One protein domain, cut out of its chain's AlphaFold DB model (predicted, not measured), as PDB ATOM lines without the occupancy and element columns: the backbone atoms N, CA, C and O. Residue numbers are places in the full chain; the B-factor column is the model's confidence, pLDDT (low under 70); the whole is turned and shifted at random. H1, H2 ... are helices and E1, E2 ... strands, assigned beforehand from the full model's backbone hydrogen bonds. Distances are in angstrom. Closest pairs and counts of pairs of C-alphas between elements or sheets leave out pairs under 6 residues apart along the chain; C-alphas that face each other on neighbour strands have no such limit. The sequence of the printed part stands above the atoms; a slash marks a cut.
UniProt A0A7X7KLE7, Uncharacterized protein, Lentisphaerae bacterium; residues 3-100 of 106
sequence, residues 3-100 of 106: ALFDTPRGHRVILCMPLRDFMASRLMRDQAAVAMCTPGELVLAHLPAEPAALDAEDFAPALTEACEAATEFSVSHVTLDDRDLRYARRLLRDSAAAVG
ATOM      1  N   ALA A   3     -51.487  34.527  -7.552       93.50
ATOM      2  CA  ALA A   3     -51.885  33.560  -8.570       93.50
ATOM      3  C   ALA A   3     -52.066  32.154  -7.991       93.50
ATOM      4  O   ALA A   3     -51.571  31.845  -6.904       93.50
ATOM      5  N   LEU A   4     -52.764  31.297  -8.728       92.25
ATOM      6  CA  LEU A   4     -52.856  29.864  -8.477       92.25
ATOM      7  C   LEU A   4     -51.817  29.123  -9.310       92.25
ATOM      8  O   LEU A   4     -51.630  29.412 -10.486       92.25
ATOM      9  N   PHE A   5     -51.157  28.157  -8.686       87.75
ATOM     10  CA  PHE A   5     -50.141  27.314  -9.299       87.75
ATOM     11  C   PHE A   5     -50.465  25.842  -9.050       87.75
ATOM     12  O   PHE A   5     -50.706  25.444  -7.902       87.75
ATOM     13  N   ASP A   6     -50.433  25.033 -10.107       83.44
ATOM     14  CA  ASP A   6     -50.599  23.585 -10.012       83.44
ATOM     15  C   ASP A   6     -49.240  22.907  -9.798       83.44
ATOM     16  O   ASP A   6     -48.330  22.948 -10.626       83.44
ATOM     17  N   THR A   7     -49.085  22.254  -8.650       80.06
ATOM     18  CA  THR A   7     -47.881  21.466  -8.366       80.06
ATOM     19  C   THR A   7     -47.869  20.171  -9.186       80.06
ATOM     20  O   THR A   7     -48.933  19.628  -9.490       80.06
ATOM     21  N   PRO A   8     -46.695  19.554  -9.423       77.31
ATOM     22  CA  PRO A   8     -46.600  18.261 -10.117       77.31
ATOM     23  C   PRO A   8     -47.387  17.113  -9.462       77.31
ATOM     24  O   PRO A   8     -47.586  16.068 -10.071       77.31
ATOM     25  N   ARG A   9     -47.807  17.279  -8.201       82.56
ATOM     26  CA  ARG A   9     -48.620  16.309  -7.451       82.56
ATOM     27  C   ARG A   9     -50.128  16.586  -7.536       82.56
ATOM     28  O   ARG A   9     -50.894  15.917  -6.853       82.56
ATOM     29  N   GLY A  10     -50.553  17.570  -8.330       80.31
ATOM     30  CA  GLY A  10     -51.958  17.953  -8.497       80.31
ATOM     31  C   GLY A  10     -52.523  18.820  -7.368       80.31
ATOM     32  O   GLY A  10     -53.732  19.019  -7.296       80.31
ATOM     33  N   HIS A  11     -51.682  19.335  -6.465       85.38
ATOM     34  CA  HIS A  11     -52.124  20.305  -5.461       85.38
ATOM     35  C   HIS A  11     -52.088  21.720  -6.026       85.38
ATOM     36  O   HIS A  11     -51.067  22.118  -6.589       85.38
ATOM     37  N   ARG A  12     -53.155  22.483  -5.771       86.38
ATOM     38  CA  ARG A  12     -53.219  23.923  -6.028       86.38
ATOM     39  C   ARG A  12     -52.608  24.704  -4.879       86.38
ATOM     40  O   ARG A  12     -52.998  24.523  -3.726       86.38
ATOM     41  N   VAL A  13     -51.677  25.586  -5.205       90.38
ATOM     42  CA  VAL A  13     -51.009  26.474  -4.253       90.38
ATOM     43  C   VAL A  13     -51.274  27.917  -4.656       90.38
ATOM     44  O   VAL A  13     -51.220  28.255  -5.834       90.38
ATOM     45  N   ILE A  14     -51.556  28.767  -3.670       92.06
ATOM     46  CA  ILE A  14     -51.628  30.214  -3.876       92.06
ATOM     47  C   ILE A  14     -50.217  30.778  -3.734       92.06
ATOM     48  O   ILE A  14     -49.568  30.609  -2.700       92.06
ATOM     49  N   LEU A  15     -49.755  31.462  -4.770       87.75
ATOM     50  CA  LEU A  15     -48.491  32.170  -4.796       87.75
ATOM     51  C   LEU A  15     -48.765  33.664  -4.635       87.75
ATOM     52  O   LEU A  15     -49.413  34.267  -5.483       87.75
ATOM     53  N   CYS A  16     -48.256  34.252  -3.554       94.00
ATOM     54  CA  CYS A  16     -48.319  35.689  -3.303       94.00
ATOM     55  C   CYS A  16     -46.899  36.255  -3.307       94.00
ATOM     56  O   CYS A  16     -46.136  36.025  -2.368       94.00
ATOM     57  N   MET A  17     -46.535  36.983  -4.362       94.81
ATOM     58  CA  MET A  17     -45.242  37.668  -4.461       94.81
ATOM     59  C   MET A  17     -45.320  38.864  -5.420       94.81
ATOM     60  O   MET A  17     -46.294  38.998  -6.160       94.81
ATOM     61  N   PRO A  18     -44.337  39.774  -5.422       96.81
ATOM     62  CA  PRO A  18     -44.245  40.819  -6.438       96.81
ATOM     63  C   PRO A  18     -44.088  40.238  -7.850       96.81
ATOM     64  O   PRO A  18     -43.368  39.255  -8.033       96.81
ATOM     65  N   LEU A  19     -44.652  40.900  -8.869       96.19
ATOM     66  CA  LEU A  19     -44.481  40.505 -10.278       96.19
ATOM     67  C   LEU A  19     -42.999  40.425 -10.678       96.19
ATOM     68  O   LEU A  19     -42.594  39.543 -11.425       96.19
ATOM     69  N   ARG A  20     -42.159  41.307 -10.128       96.81
ATOM     70  CA  ARG A  20     -40.701  41.262 -10.322       96.81
ATOM     71  C   ARG A  20     -40.090  39.931  -9.876       96.81
ATOM     72  O   ARG A  20     -39.219  39.403 -10.565       96.81
ATOM     73  N   ASP A  21     -40.522  39.408  -8.736       96.88
ATOM     74  CA  ASP A  21     -39.968  38.177  -8.172       96.88
ATOM     75  C   ASP A  21     -40.514  36.957  -8.919       96.88
ATOM     76  O   ASP A  21     -39.771  36.013  -9.187       96.88
ATOM     77  N   PHE A  22     -41.771  37.027  -9.366       95.50
ATOM     78  CA  PHE A  22     -42.347  36.059 -10.297       95.50
ATOM     79  C   PHE A  22     -41.541  35.970 -11.604       95.50
ATOM     80  O   PHE A  22     -41.154  34.875 -12.012       95.50
ATOM     81  N   MET A  23     -41.187  37.106 -12.209       95.94
ATOM     82  CA  MET A  23     -40.353  37.161 -13.420       95.94
ATOM     83  C   MET A  23     -38.944  36.590 -13.197       95.94
ATOM     84  O   MET A  23     -38.351  36.021 -14.109       95.94
ATOM     85  N   ALA A  24     -38.403  36.710 -11.982       95.81
ATOM     86  CA  ALA A  24     -37.113  36.133 -11.602       95.81
ATOM     87  C   ALA A  24     -37.199  34.649 -11.180       95.81
ATOM     88  O   ALA A  24     -36.168  34.002 -10.936       95.81
ATOM     89  N   SER A  25     -38.411  34.097 -11.074       94.81
ATOM     90  CA  SER A  25     -38.634  32.722 -10.637       94.81
ATOM     91  C   SER A  25     -37.968  31.717 -11.577       94.81
ATOM     92  O   SER A  25     -37.667  31.994 -12.740       94.81
ATOM     93  N   ARG A  26     -37.704  30.514 -11.060       94.81
ATOM     94  CA  ARG A  26     -37.156  29.432 -11.884       94.81
ATOM     95  C   ARG A  26     -38.112  29.047 -13.016       94.81
ATOM     96  O   ARG A  26     -37.644  28.874 -14.127       94.81
ATOM     97  N   LEU A  27     -39.416  28.986 -12.739       93.19
ATOM     98  CA  LEU A  27     -40.444  28.684 -13.737       93.19
ATOM     99  C   LEU A  27     -40.327  29.612 -14.950       93.19
ATOM    100  O   LEU A  27     -40.163  29.144 -16.070       93.19
ATOM    101  N   MET A  28     -40.344  30.924 -14.710       96.12
ATOM    102  CA  MET A  28     -40.262  31.912 -15.783       96.12
ATOM    103  C   MET A  28     -38.929  31.860 -16.531       96.12
ATOM    104  O   MET A  28     -38.901  32.025 -17.745       96.12
ATOM    105  N   ARG A  29     -37.817  31.608 -15.830       97.25
ATOM    106  CA  ARG A  29     -36.504  31.444 -16.471       97.25
ATOM    107  C   ARG A  29     -36.430  30.201 -17.351       97.25
ATOM    108  O   ARG A  29     -35.864  30.287 -18.434       97.25
ATOM    109  N   ASP A  30     -36.996  29.087 -16.900       96.31
ATOM    110  CA  ASP A  30     -37.019  27.838 -17.659       96.31
ATOM    111  C   ASP A  30     -37.890  28.007 -18.923       96.31
ATOM    112  O   ASP A  30     -37.442  27.663 -20.014       96.31
ATOM    113  N   GLN A  31     -39.067  28.640 -18.808       96.38
ATOM    114  CA  GLN A  31     -39.934  28.943 -19.958       96.38
ATOM    115  C   GLN A  31     -39.280  29.909 -20.955       96.38
ATOM    116  O   GLN A  31     -39.241  29.657 -22.159       96.38
ATOM    117  N   ALA A  32     -38.682  30.992 -20.462       97.25
ATOM    118  CA  ALA A  32     -38.009  31.965 -21.318       97.25
ATOM    119  C   ALA A  32     -36.777  31.376 -22.022       97.25
ATOM    120  O   ALA A  32     -36.508  31.707 -23.173       97.25
ATOM    121  N   ALA A  33     -36.061  30.451 -21.372       97.31
ATOM    122  CA  ALA A  33     -34.945  29.741 -21.990       97.31
ATOM    123  C   ALA A  33     -35.394  28.868 -23.173       97.31
ATOM    124  O   ALA A  33     -34.717  28.856 -24.200       97.31
ATOM    125  N   VAL A  34     -36.542  28.186 -23.060       96.44
ATOM    126  CA  VAL A  34     -37.145  27.429 -24.175       96.44
ATOM    127  C   VAL A  34     -37.502  28.362 -25.335       96.44
ATOM    128  O   VAL A  34     -37.238  28.036 -26.490       96.44
ATOM    129  N   ALA A  35     -38.026  29.550 -25.028       96.00
ATOM    130  CA  ALA A  35     -38.362  30.580 -26.010       96.00
ATOM    131  C   ALA A  35     -37.159  31.422 -26.496       96.00
ATOM    132  O   ALA A  35     -37.329  32.289 -27.351       96.00
ATOM    133  N   MET A  36     -35.948  31.171 -25.980       96.75
ATOM    134  CA  MET A  36     -34.718  31.924 -26.275       96.75
ATOM    135  C   MET A  36     -34.830  33.441 -26.039       96.75
ATOM    136  O   MET A  36     -34.251  34.240 -26.775       96.75
ATOM    137  N   CYS A  37     -35.550  33.847 -24.997       95.69
ATOM    138  CA  CYS A  37     -35.716  35.245 -24.614       95.69
ATOM    139  C   CYS A  37     -35.548  35.433 -23.099       95.69
ATOM    140  O   CYS A  37     -35.259  34.499 -22.346       95.69
ATOM    141  N   THR A  38     -35.688  36.668 -22.629       96.19
ATOM    142  CA  THR A  38     -35.798  36.955 -21.197       96.19
ATOM    143  C   THR A  38     -37.229  36.712 -20.700       96.19
ATOM    144  O   THR A  38     -38.183  36.863 -21.461       96.19
ATOM    145  N   PRO A  39     -37.434  36.418 -19.402       97.00
ATOM    146  CA  PRO A  39     -38.774  36.310 -18.815       97.00
ATOM    147  C   PRO A  39     -39.693  37.499 -19.091       97.00
ATOM    148  O   PRO A  39     -40.893  37.332 -19.283       97.00
ATOM    149  N   GLY A  40     -39.118  38.705 -19.109       96.00
ATOM    150  CA  GLY A  40     -39.854  39.913 -19.439       96.00
ATOM    151  C   GLY A  40     -40.338  39.890 -20.883       96.00
ATOM    152  O   GLY A  40     -41.532  40.024 -21.117       96.00
ATOM    153  N   GLU A  41     -39.432  39.664 -21.835       95.44
ATOM    154  CA  GLU A  41     -39.770  39.560 -23.262       95.44
ATOM    155  C   GLU A  41     -40.792  38.459 -23.538       95.44
ATOM    156  O   GLU A  41     -41.688  38.674 -24.348       95.44
ATOM    157  N   LEU A  42     -40.707  37.326 -22.834       97.19
ATOM    158  CA  LEU A  42     -41.685  36.250 -22.949       97.19
ATOM    159  C   LEU A  42     -43.101  36.744 -22.632       97.19
ATOM    160  O   LEU A  42     -44.002  36.572 -23.443       97.19
ATOM    161  N   VAL A  43     -43.299  37.402 -21.486       96.81
ATOM    162  CA  VAL A  43     -44.620  37.950 -21.128       96.81
ATOM    163  C   VAL A  43     -45.047  39.035 -22.111       96.81
ATOM    164  O   VAL A  43     -46.197  39.056 -22.538       96.81
ATOM    165  N   LEU A  44     -44.134  39.924 -22.512       94.62
ATOM    166  CA  LEU A  44     -44.463  40.987 -23.461       94.62
ATOM    167  C   LEU A  44     -44.880  40.449 -24.836       94.62
ATOM    168  O   LEU A  44     -45.711  41.075 -25.486       94.62
ATOM    169  N   ALA A  45     -44.358  39.298 -25.265       95.06
ATOM    170  CA  ALA A  45     -44.728  38.663 -26.530       95.06
ATOM    171  C   ALA A  45     -46.190  38.183 -26.569       95.06
ATOM    172  O   ALA A  45     -46.734  37.984 -27.653       95.06
ATOM    173  N   HIS A  46     -46.826  38.018 -25.407       96.25
ATOM    174  CA  HIS A  46     -48.239  37.656 -25.291       96.25
ATOM    175  C   HIS A  46     -49.169  38.862 -25.119       96.25
ATOM    176  O   HIS A  46     -50.385  38.691 -25.073       96.25
ATOM    177  N   LEU A  47     -48.629  40.079 -25.022       95.12
ATOM    178  CA  LEU A  47     -49.456  41.281 -25.000       95.12
ATOM    179  C   LEU A  47     -49.981  41.627 -26.407       95.12
ATOM    180  O   LEU A  47     -49.403  41.210 -27.413       95.12
ATOM    181  N   PRO A  48     -51.049  42.444 -26.502       92.25
ATOM    182  CA  PRO A  48     -51.498  43.010 -27.772       92.25
ATOM    183  C   PRO A  48     -50.386  43.790 -28.482       92.25
ATOM    184  O   PRO A  48     -49.452  44.258 -27.837       92.25
ATOM    185  N   ALA A  49     -50.522  43.997 -29.795       87.06
ATOM    186  CA  ALA A  49     -49.501  44.657 -30.619       87.06
ATOM    187  C   ALA A  49     -49.135  46.081 -30.152       87.06
ATOM    188  O   ALA A  49     -47.984  46.496 -30.276       87.06
ATOM    189  N   GLU A  50     -50.093  46.819 -29.578       88.56
ATOM    190  CA  GLU A  50     -49.893  48.180 -29.063       88.56
ATOM    191  C   GLU A  50     -50.214  48.268 -27.560       88.56
ATOM    192  O   GLU A  50     -51.145  48.958 -27.138       88.56
ATOM    193  N   PRO A  51     -49.431  47.603 -26.692       88.12
ATOM    194  CA  PRO A  51     -49.753  47.516 -25.268       88.12
ATOM    195  C   PRO A  51     -49.562  48.854 -24.540       88.12
ATOM    196  O   PRO A  51     -50.083  49.065 -23.447       88.12
ATOM    197  N   ALA A  52     -48.810  49.779 -25.142       88.00
ATOM    198  CA  ALA A  52     -48.628  51.132 -24.631       88.00
ATOM    199  C   ALA A  52     -49.892  51.996 -24.774       88.00
ATOM    200  O   ALA A  52     -50.070  52.902 -23.962       88.00
ATOM    201  N   ALA A  53     -50.751  51.703 -25.757       90.38
ATOM    202  CA  ALA A  53     -51.981  52.447 -26.024       90.38
ATOM    203  C   ALA A  53     -53.146  52.033 -25.110       90.38
ATOM    204  O   ALA A  53     -54.096  52.798 -24.965       90.38
ATOM    205  N   LEU A  54     -53.058  50.858 -24.475       91.00
ATOM    206  CA  LEU A  54     -54.051  50.400 -23.505       91.00
ATOM    207  C   LEU A  54     -54.109  51.359 -22.317       91.00
ATOM    208  O   LEU A  54     -53.064  51.803 -21.821       91.00
ATOM    209  N   ASP A  55     -55.311  51.637 -21.829       90.81
ATOM    210  CA  ASP A  55     -55.510  52.379 -20.589       90.81
ATOM    211  C   ASP A  55     -55.254  51.488 -19.357       90.81
ATOM    212  O   ASP A  55     -54.657  50.413 -19.451       90.81
ATOM    213  N   ALA A  56     -55.593  51.965 -18.159       84.62
ATOM    214  CA  ALA A  56     -55.384  51.187 -16.941       84.62
ATOM    215  C   ALA A  56     -56.364  50.006 -16.808       84.62
ATOM    216  O   ALA A  56     -55.976  48.980 -16.244       84.62
ATOM    217  N   GLU A  57     -57.591  50.154 -17.314       89.25
ATOM    218  CA  GLU A  57     -58.658  49.157 -17.196       89.25
ATOM    219  C   GLU A  57     -58.394  47.966 -18.118       89.25
ATOM    220  O   GLU A  57     -58.566  46.826 -17.692       89.25
ATOM    221  N   ASP A  58     -57.866  48.216 -19.318       94.19
ATOM    222  CA  ASP A  58     -57.556  47.173 -20.299       94.19
ATOM    223  C   ASP A  58     -56.165  46.553 -20.107       94.19
ATOM    224  O   ASP A  58     -55.926  45.387 -20.436       94.19
ATOM    225  N   PHE A  59     -55.214  47.310 -19.551       94.50
ATOM    226  CA  PHE A  59     -53.841  46.826 -19.404       94.50
ATOM    227  C   PHE A  59     -53.693  45.731 -18.349       94.50
ATOM    228  O   PHE A  59     -52.908  44.802 -18.544       94.50
ATOM    229  N   ALA A  60     -54.411  45.829 -17.227       95.06
ATOM    230  CA  ALA A  60     -54.309  44.829 -16.168       95.06
ATOM    231  C   ALA A  60     -54.819  43.440 -16.617       95.06
ATOM    232  O   ALA A  60     -54.062  42.481 -16.455       95.06
ATOM    233  N   PRO A  61     -56.006  43.306 -17.247       95.94
ATOM    234  CA  PRO A  61     -56.463  42.044 -17.830       95.94
ATOM    235  C   PRO A  61     -55.506  41.484 -18.887       95.94
ATOM    236  O   PRO A  61     -55.153  40.310 -18.814       95.94
ATOM    237  N   ALA A  62     -55.024  42.324 -19.812       96.88
ATOM    238  CA  ALA A  62     -54.088  41.891 -20.850       96.88
ATOM    239  C   ALA A  62     -52.777  41.351 -20.257       96.88
ATOM    240  O   ALA A  62     -52.243  40.341 -20.710       96.88
ATOM    241  N   LEU A  63     -52.259  41.999 -19.210       96.94
ATOM    242  CA  LEU A  63     -51.049  41.551 -18.528       96.94
ATOM    243  C   LEU A  63     -51.270  40.276 -17.706       96.94
ATOM    244  O   LEU A  63     -50.369  39.439 -17.640       96.94
ATOM    245  N   THR A  64     -52.444  40.119 -17.093       96.69
ATOM    246  CA  THR A  64     -52.856  38.876 -16.429       96.69
ATOM    247  C   THR A  64     -52.838  37.720 -17.425       96.69
ATOM    248  O   THR A  64     -52.119  36.749 -17.195       96.69
ATOM    249  N   GLU A  65     -53.528  37.854 -18.558       96.88
ATOM    250  CA  GLU A  65     -53.575  36.822 -19.601       96.88
ATOM    251  C   GLU A  65     -52.177  36.512 -20.150       96.88
ATOM    252  O   GLU A  65     -51.801  35.348 -20.278       96.88
ATOM    253  N   ALA A  66     -51.359  37.540 -20.380       97.31
ATOM    254  CA  ALA A  66     -49.989  37.364 -20.841       97.31
ATOM    255  C   ALA A  66     -49.114  36.583 -19.845       97.31
ATOM    256  O   ALA A  66     -48.291  35.769 -20.261       97.31
ATOM    257  N   CYS A  67     -49.283  36.794 -18.535       96.75
ATOM    258  CA  CYS A  67     -48.569  36.019 -17.516       96.75
ATOM    259  C   CYS A  67     -49.009  34.549 -17.506       96.75
ATOM    260  O   CYS A  67     -48.171  33.660 -17.359       96.75
ATOM    261  N   GLU A  68     -50.306  34.284 -17.663       96.50
ATOM    262  CA  GLU A  68     -50.837  32.920 -17.730       96.50
ATOM    263  C   GLU A  68     -50.331  32.209 -18.992       96.50
ATOM    264  O   GLU A  68     -49.735  31.134 -18.894       96.50
ATOM    265  N   ALA A  69     -50.439  32.856 -20.155       96.75
ATOM    266  CA  ALA A  69     -49.964  32.332 -21.434       96.75
ATOM    267  C   ALA A  69     -48.449  32.058 -21.436       96.75
ATOM    268  O   ALA A  69     -48.028  30.975 -21.840       96.75
ATOM    269  N   ALA A  70     -47.639  32.975 -20.896       96.50
ATOM    270  CA  ALA A  70     -46.184  32.814 -20.777       96.50
ATOM    271  C   ALA A  70     -45.760  31.622 -19.904       96.50
ATOM    272  O   ALA A  70     -44.622  31.164 -19.976       96.50
ATOM    273  N   THR A  71     -46.658  31.131 -19.048       94.12
ATOM    274  CA  THR A  71     -46.413  29.954 -18.205       94.12
ATOM    275  C   THR A  71     -47.113  28.700 -18.710       94.12
ATOM    276  O   THR A  71     -47.219  27.731 -17.956       94.12
ATOM    277  N   GLU A  72     -47.618  28.716 -19.947       93.19
ATOM    278  CA  GLU A  72     -48.456  27.650 -20.507       93.19
ATOM    279  C   GLU A  72     -49.631  27.295 -19.574       93.19
ATOM    280  O   GLU A  72     -50.010  26.135 -19.428       93.19
ATOM    281  N   PHE A  73     -50.186  28.305 -18.896       91.56
ATOM    282  CA  PHE A  73     -51.273  28.188 -17.918       91.56
ATOM    283  C   PHE A  73     -50.957  27.330 -16.681       91.56
ATOM    284  O   PHE A  73     -51.861  26.988 -15.918       91.56
ATOM    285  N   SER A  74     -49.680  27.023 -16.417       90.25
ATOM    286  CA  SER A  74     -49.263  26.435 -15.129       90.25
ATOM    287  C   SER A  74     -49.468  27.398 -13.953       90.25
ATOM    288  O   SER A  74     -49.560  26.972 -12.797       90.25
ATOM    289  N   VAL A  75     -49.578  28.694 -14.258       91.81
ATOM    290  CA  VAL A  75     -50.059  29.745 -13.367       91.81
ATOM    291  C   VAL A  75     -51.376  30.288 -13.919       91.81
ATOM    292  O   VAL A  75     -51.488  30.549 -15.113       91.81
ATOM    293  N   SER A  76     -52.375  30.448 -13.052       93.62
ATOM    294  CA  SER A  76     -53.729  30.889 -13.410       93.62
ATOM    295  C   SER A  76     -54.341  31.794 -12.343       93.62
ATOM    296  O   SER A  76     -53.844  31.876 -11.216       93.62
ATOM    297  N   HIS A  77     -55.443  32.465 -12.679       93.38
ATOM    298  CA  HIS A  77     -56.138  33.409 -11.803       93.38
ATOM    299  C   HIS A  77     -55.204  34.513 -11.287       93.38
ATOM    300  O   HIS A  77     -55.212  34.853 -10.098       93.38
ATOM    301  N   VAL A  78     -54.363  35.044 -12.179       95.12
ATOM    302  CA  VAL A  78     -53.399  36.089 -11.828       95.12
ATOM    303  C   VAL A  78     -54.137  37.386 -11.497       95.12
ATOM    304  O   VAL A  78     -54.875  37.943 -12.306       95.12
ATOM    305  N   THR A  79     -53.881  37.906 -10.303       95.00
ATOM    306  CA  THR A  79     -54.289  39.243  -9.868       95.00
ATOM    307  C   THR A  79     -53.052  40.106  -9.648       95.00
ATOM    308  O   THR A  79     -52.042  39.665  -9.084       95.00
ATOM    309  N   LEU A  80     -53.127  41.345 -10.122       94.75
ATOM    310  CA  LEU A  80     -52.024  42.300 -10.145       94.75
ATOM    311  C   LEU A  80     -52.404  43.536  -9.340       94.75
ATOM    312  O   LEU A  80     -53.547  43.987  -9.392       94.75
ATOM    313  N   ASP A  81     -51.440  44.080  -8.603       95.00
ATOM    314  CA  ASP A  81     -51.605  45.348  -7.896       95.00
ATOM    315  C   ASP A  81     -50.958  46.523  -8.660       95.00
ATOM    316  O   ASP A  81     -50.220  46.347  -9.633       95.00
ATOM    317  N   ASP A  82     -51.178  47.753  -8.192       95.12
ATOM    318  CA  ASP A  82     -50.626  48.964  -8.817       95.12
ATOM    319  C   ASP A  82     -49.091  48.988  -8.906       95.12
ATOM    320  O   ASP A  82     -48.512  49.738  -9.703       95.12
ATOM    321  N   ARG A  83     -48.383  48.257  -8.039       95.81
ATOM    322  CA  ARG A  83     -46.914  48.172  -8.090       95.81
ATOM    323  C   ARG A  83     -46.496  47.245  -9.222       95.81
ATOM    324  O   ARG A  83     -45.564  47.591  -9.950       95.81
ATOM    325  N   ASP A  84     -47.202  46.134  -9.395       96.19
ATOM    326  CA  ASP A  84     -47.002  45.197 -10.499       96.19
ATOM    327  C   ASP A  84     -47.265  45.873 -11.852       96.19
ATOM    328  O   ASP A  84     -46.418  45.818 -12.747       96.19
ATOM    329  N   LEU A  85     -48.375  46.609 -11.978       95.56
ATOM    330  CA  LEU A  85     -48.717  47.328 -13.212       95.56
ATOM    331  C   LEU A  85     -47.663  48.386 -13.567       95.56
ATOM    332  O   LEU A  85     -47.216  48.477 -14.712       95.56
ATOM    333  N   ARG A  86     -47.190  49.159 -12.580       95.38
ATOM    334  CA  ARG A  86     -46.105  50.134 -12.791       95.38
ATOM    335  C   ARG A  86     -44.792  49.472 -13.191       95.38
ATOM    336  O   ARG A  86     -44.064  50.026 -14.019       95.38
ATOM    337  N   TYR A  87     -44.480  48.314 -12.613       95.75
ATOM    338  CA  TYR A  87     -43.307  47.531 -12.986       95.75
ATOM    339  C   TYR A  87     -43.384  47.088 -14.451       95.75
ATOM    340  O   TYR A  87     -42.444  47.340 -15.205       95.75
ATOM    341  N   ALA A  88     -44.516  46.529 -14.881       94.88
ATOM    342  CA  ALA A  88     -44.714  46.089 -16.261       94.88
ATOM    343  C   ALA A  88     -44.688  47.252 -17.265       94.88
ATOM    344  O   ALA A  88     -44.057  47.153 -18.314       94.88
ATOM    345  N   ARG A  89     -45.270  48.409 -16.923       94.81
ATOM    346  CA  ARG A  89     -45.168  49.624 -17.754       94.81
ATOM    347  C   ARG A  89     -43.738  50.144 -17.878       94.81
ATOM    348  O   ARG A  89     -43.395  50.771 -18.876       94.81
ATOM    349  N   ARG A  90     -42.893  49.952 -16.862       94.19
ATOM    350  CA  ARG A  90     -41.461  50.258 -16.982       94.19
ATOM    351  C   ARG A  90     -40.777  49.268 -17.922       94.19
ATOM    352  O   ARG A  90     -40.126  49.720 -18.848       94.19
ATOM    353  N   LEU A  91     -41.024  47.969 -17.749       92.56
ATOM    354  CA  LEU A  91     -40.479  46.927 -18.620       92.56
ATOM    355  C   LEU A  91     -40.810  47.181 -20.103       92.56
ATOM    356  O   LEU A  91     -39.912  47.177 -20.932       92.56
ATOM    357  N   LEU A  92     -42.069  47.504 -20.418       92.00
ATOM    358  CA  LEU A  92     -42.501  47.869 -21.773       92.00
ATOM    359  C   LEU A  92     -41.716  49.044 -22.366       92.00
ATOM    360  O   LEU A  92     -41.322  49.006 -23.529       92.00
ATOM    361  N   ARG A  93     -41.489  50.095 -21.570       91.44
ATOM    362  CA  ARG A  93     -40.721  51.271 -22.006       91.44
ATOM    363  C   ARG A  93     -39.256  50.928 -22.244       91.44
ATOM    364  O   ARG A  93     -38.698  51.375 -23.240       91.44
ATOM    365  N   ASP A  94     -38.666  50.125 -21.366       90.12
ATOM    366  CA  ASP A  94     -37.269  49.706 -21.474       90.12
ATOM    367  C   ASP A  94     -37.060  48.824 -22.721       90.12
ATOM    368  O   ASP A  94     -36.104  49.025 -23.470       90.12
ATOM    369  N   SER A  95     -38.001  47.917 -23.016       85.50
ATOM    370  CA  SER A  95     -37.991  47.102 -24.239       85.50
ATOM    371  C   SER A  95     -38.184  47.939 -25.507       85.50
ATOM    372  O   SER A  95     -37.474  47.732 -26.488       85.50
ATOM    373  N   ALA A  96     -39.089  48.923 -25.496       81.12
ATOM    374  CA  ALA A  96     -39.271  49.831 -26.630       81.12
ATOM    375  C   ALA A  96     -38.018  50.690 -26.890       81.12
ATOM    376  O   ALA A  96     -37.635  50.901 -28.042       81.12
ATOM    377  N   ALA A  97     -37.345  51.145 -25.829       76.31
ATOM    378  CA  ALA A  97     -36.098  51.895 -25.937       76.31
ATOM    379  C   ALA A  97     -34.964  51.055 -26.548       76.31
ATOM    380  O   ALA A  97     -34.196  51.578 -27.351       76.31
ATOM    381  N   ALA A  98     -34.893  49.757 -26.233       71.50
ATOM    382  CA  ALA A  98     -33.894  48.851 -26.800       71.50
ATOM    383  C   ALA A  98     -34.054  48.656 -28.322       71.50
ATOM    384  O   ALA A  98     -33.056  48.572 -29.040       71.50
ATOM    385  N   VAL A  99     -35.294  48.646 -28.830       64.06
ATOM    386  CA  VAL A  99     -35.591  48.535 -30.274       64.06
ATOM    387  C   VAL A  99     -35.265  49.836 -31.026       64.06
ATOM    388  O   VAL A  99     -34.826  49.794 -32.174       64.06
ATOM    389  N   GLY A 100     -35.414  50.996 -30.378       57.28
ATOM    390  CA  GLY A 100     -35.134  52.315 -30.965       57.28
ATOM    391  C   GLY A 100     -33.648  52.661 -31.155       57.28
ATOM    392  O   GLY A 100     -33.338  53.657 -31.804       57.28
TER     393      GLY A 100
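Overview. This is residues 3 to 100 of the 106 residues of an uncharacterized protein of Lentisphaerae bacterium (UniProt A0A7X7KLE7). A small antiparallel sheet of three strands forms one end of the domain, with H4 packed beside its edge strand E3; short H3 lies near the middle, at wide angles to H2 and H4, and the long H5 runs on the far side from the sheet, its early turns packing on H1. The E1-E2 hairpin and the last turn of H5 mark the two ends of the longest direction. The printed part has 98 residues, with five named helices and three named strands in the order E1 E2 H1 H2 H3 H4 E3 H5; the sheet's order is E2 - E1 - E3 and the class is mixed, helices and strands. The whole is compact, with a radius of gyration of the C-alphas of 13.2 A and spans of 44 by 30 by 20 A.

Arrangement. E1, residues 3 to 6, is the inner strand. E2, residues 12 to 16, forms a hairpin with it; N 5 and O 13 are 2.9 A apart, within hydrogen-bond range. E3, residues 75 to 79, is antiparallel to E1 at 167 degrees, with N 4 and O 76 at 2.8 A. H4, residues 56 to 70, is on the sheet at a height of 4.7 A, making two layers, a helix on one face of a sheet; its closest C-alphas to E3 are Thr 64 and Val 78, 5.4 A. H3, residues 39 to 45, touches H4 at a steep tilt of 66 degrees, opposite ways, closest at the C-alphas of Val 43 and Ala 70, 5.4 A. H2, residues 26 to 34, touches H3 at a steep tilt of 57 degrees, the same way, closest at the C-alphas of Ala 32 and Pro 39, 5.1 A. H5, residues 82 to 99, only just touches H3, with 3 pairs of C-alphas within 8 A, through its residues 91 to 95 alone; they are about perpendicular at 78 degrees, and the closest C-alphas are Gly 40 and Leu 91, 7.1 A. H1, residues 19 to 23, touches residues 84 to 87 of H5 alone, closest at the C-alphas of Leu 19 and Asp 84, 5.3 A. H1 and H4 are apart. Every O i to N i+4 pair is within hydrogen-bond range in H1, H2, H3 and H5; in H4, 9 of 11 are.

Along the chain. E1 begins at C-alpha 3, (-51.885, 33.560, -8.570), and is 10.2 A long; E2 is 13.0 A and E3 11.0 A. H1 is 6.2 A, H2 12.5 A and H3 10.0 A. H4 runs 20.9 A from C-alpha 56, (-55.384, 51.187, -16.941). H5 runs 26.2 A to C-alpha 99, (-35.591, 48.535, -30.274).

Size, cuts and confidence. The two C-alphas farthest apart are those of Arg 9 and Gly 100, 45.1 A. The printed part has no cut and no long link. The mean pLDDT of the printed part is 92.0; residues 99 to 100 are under 70.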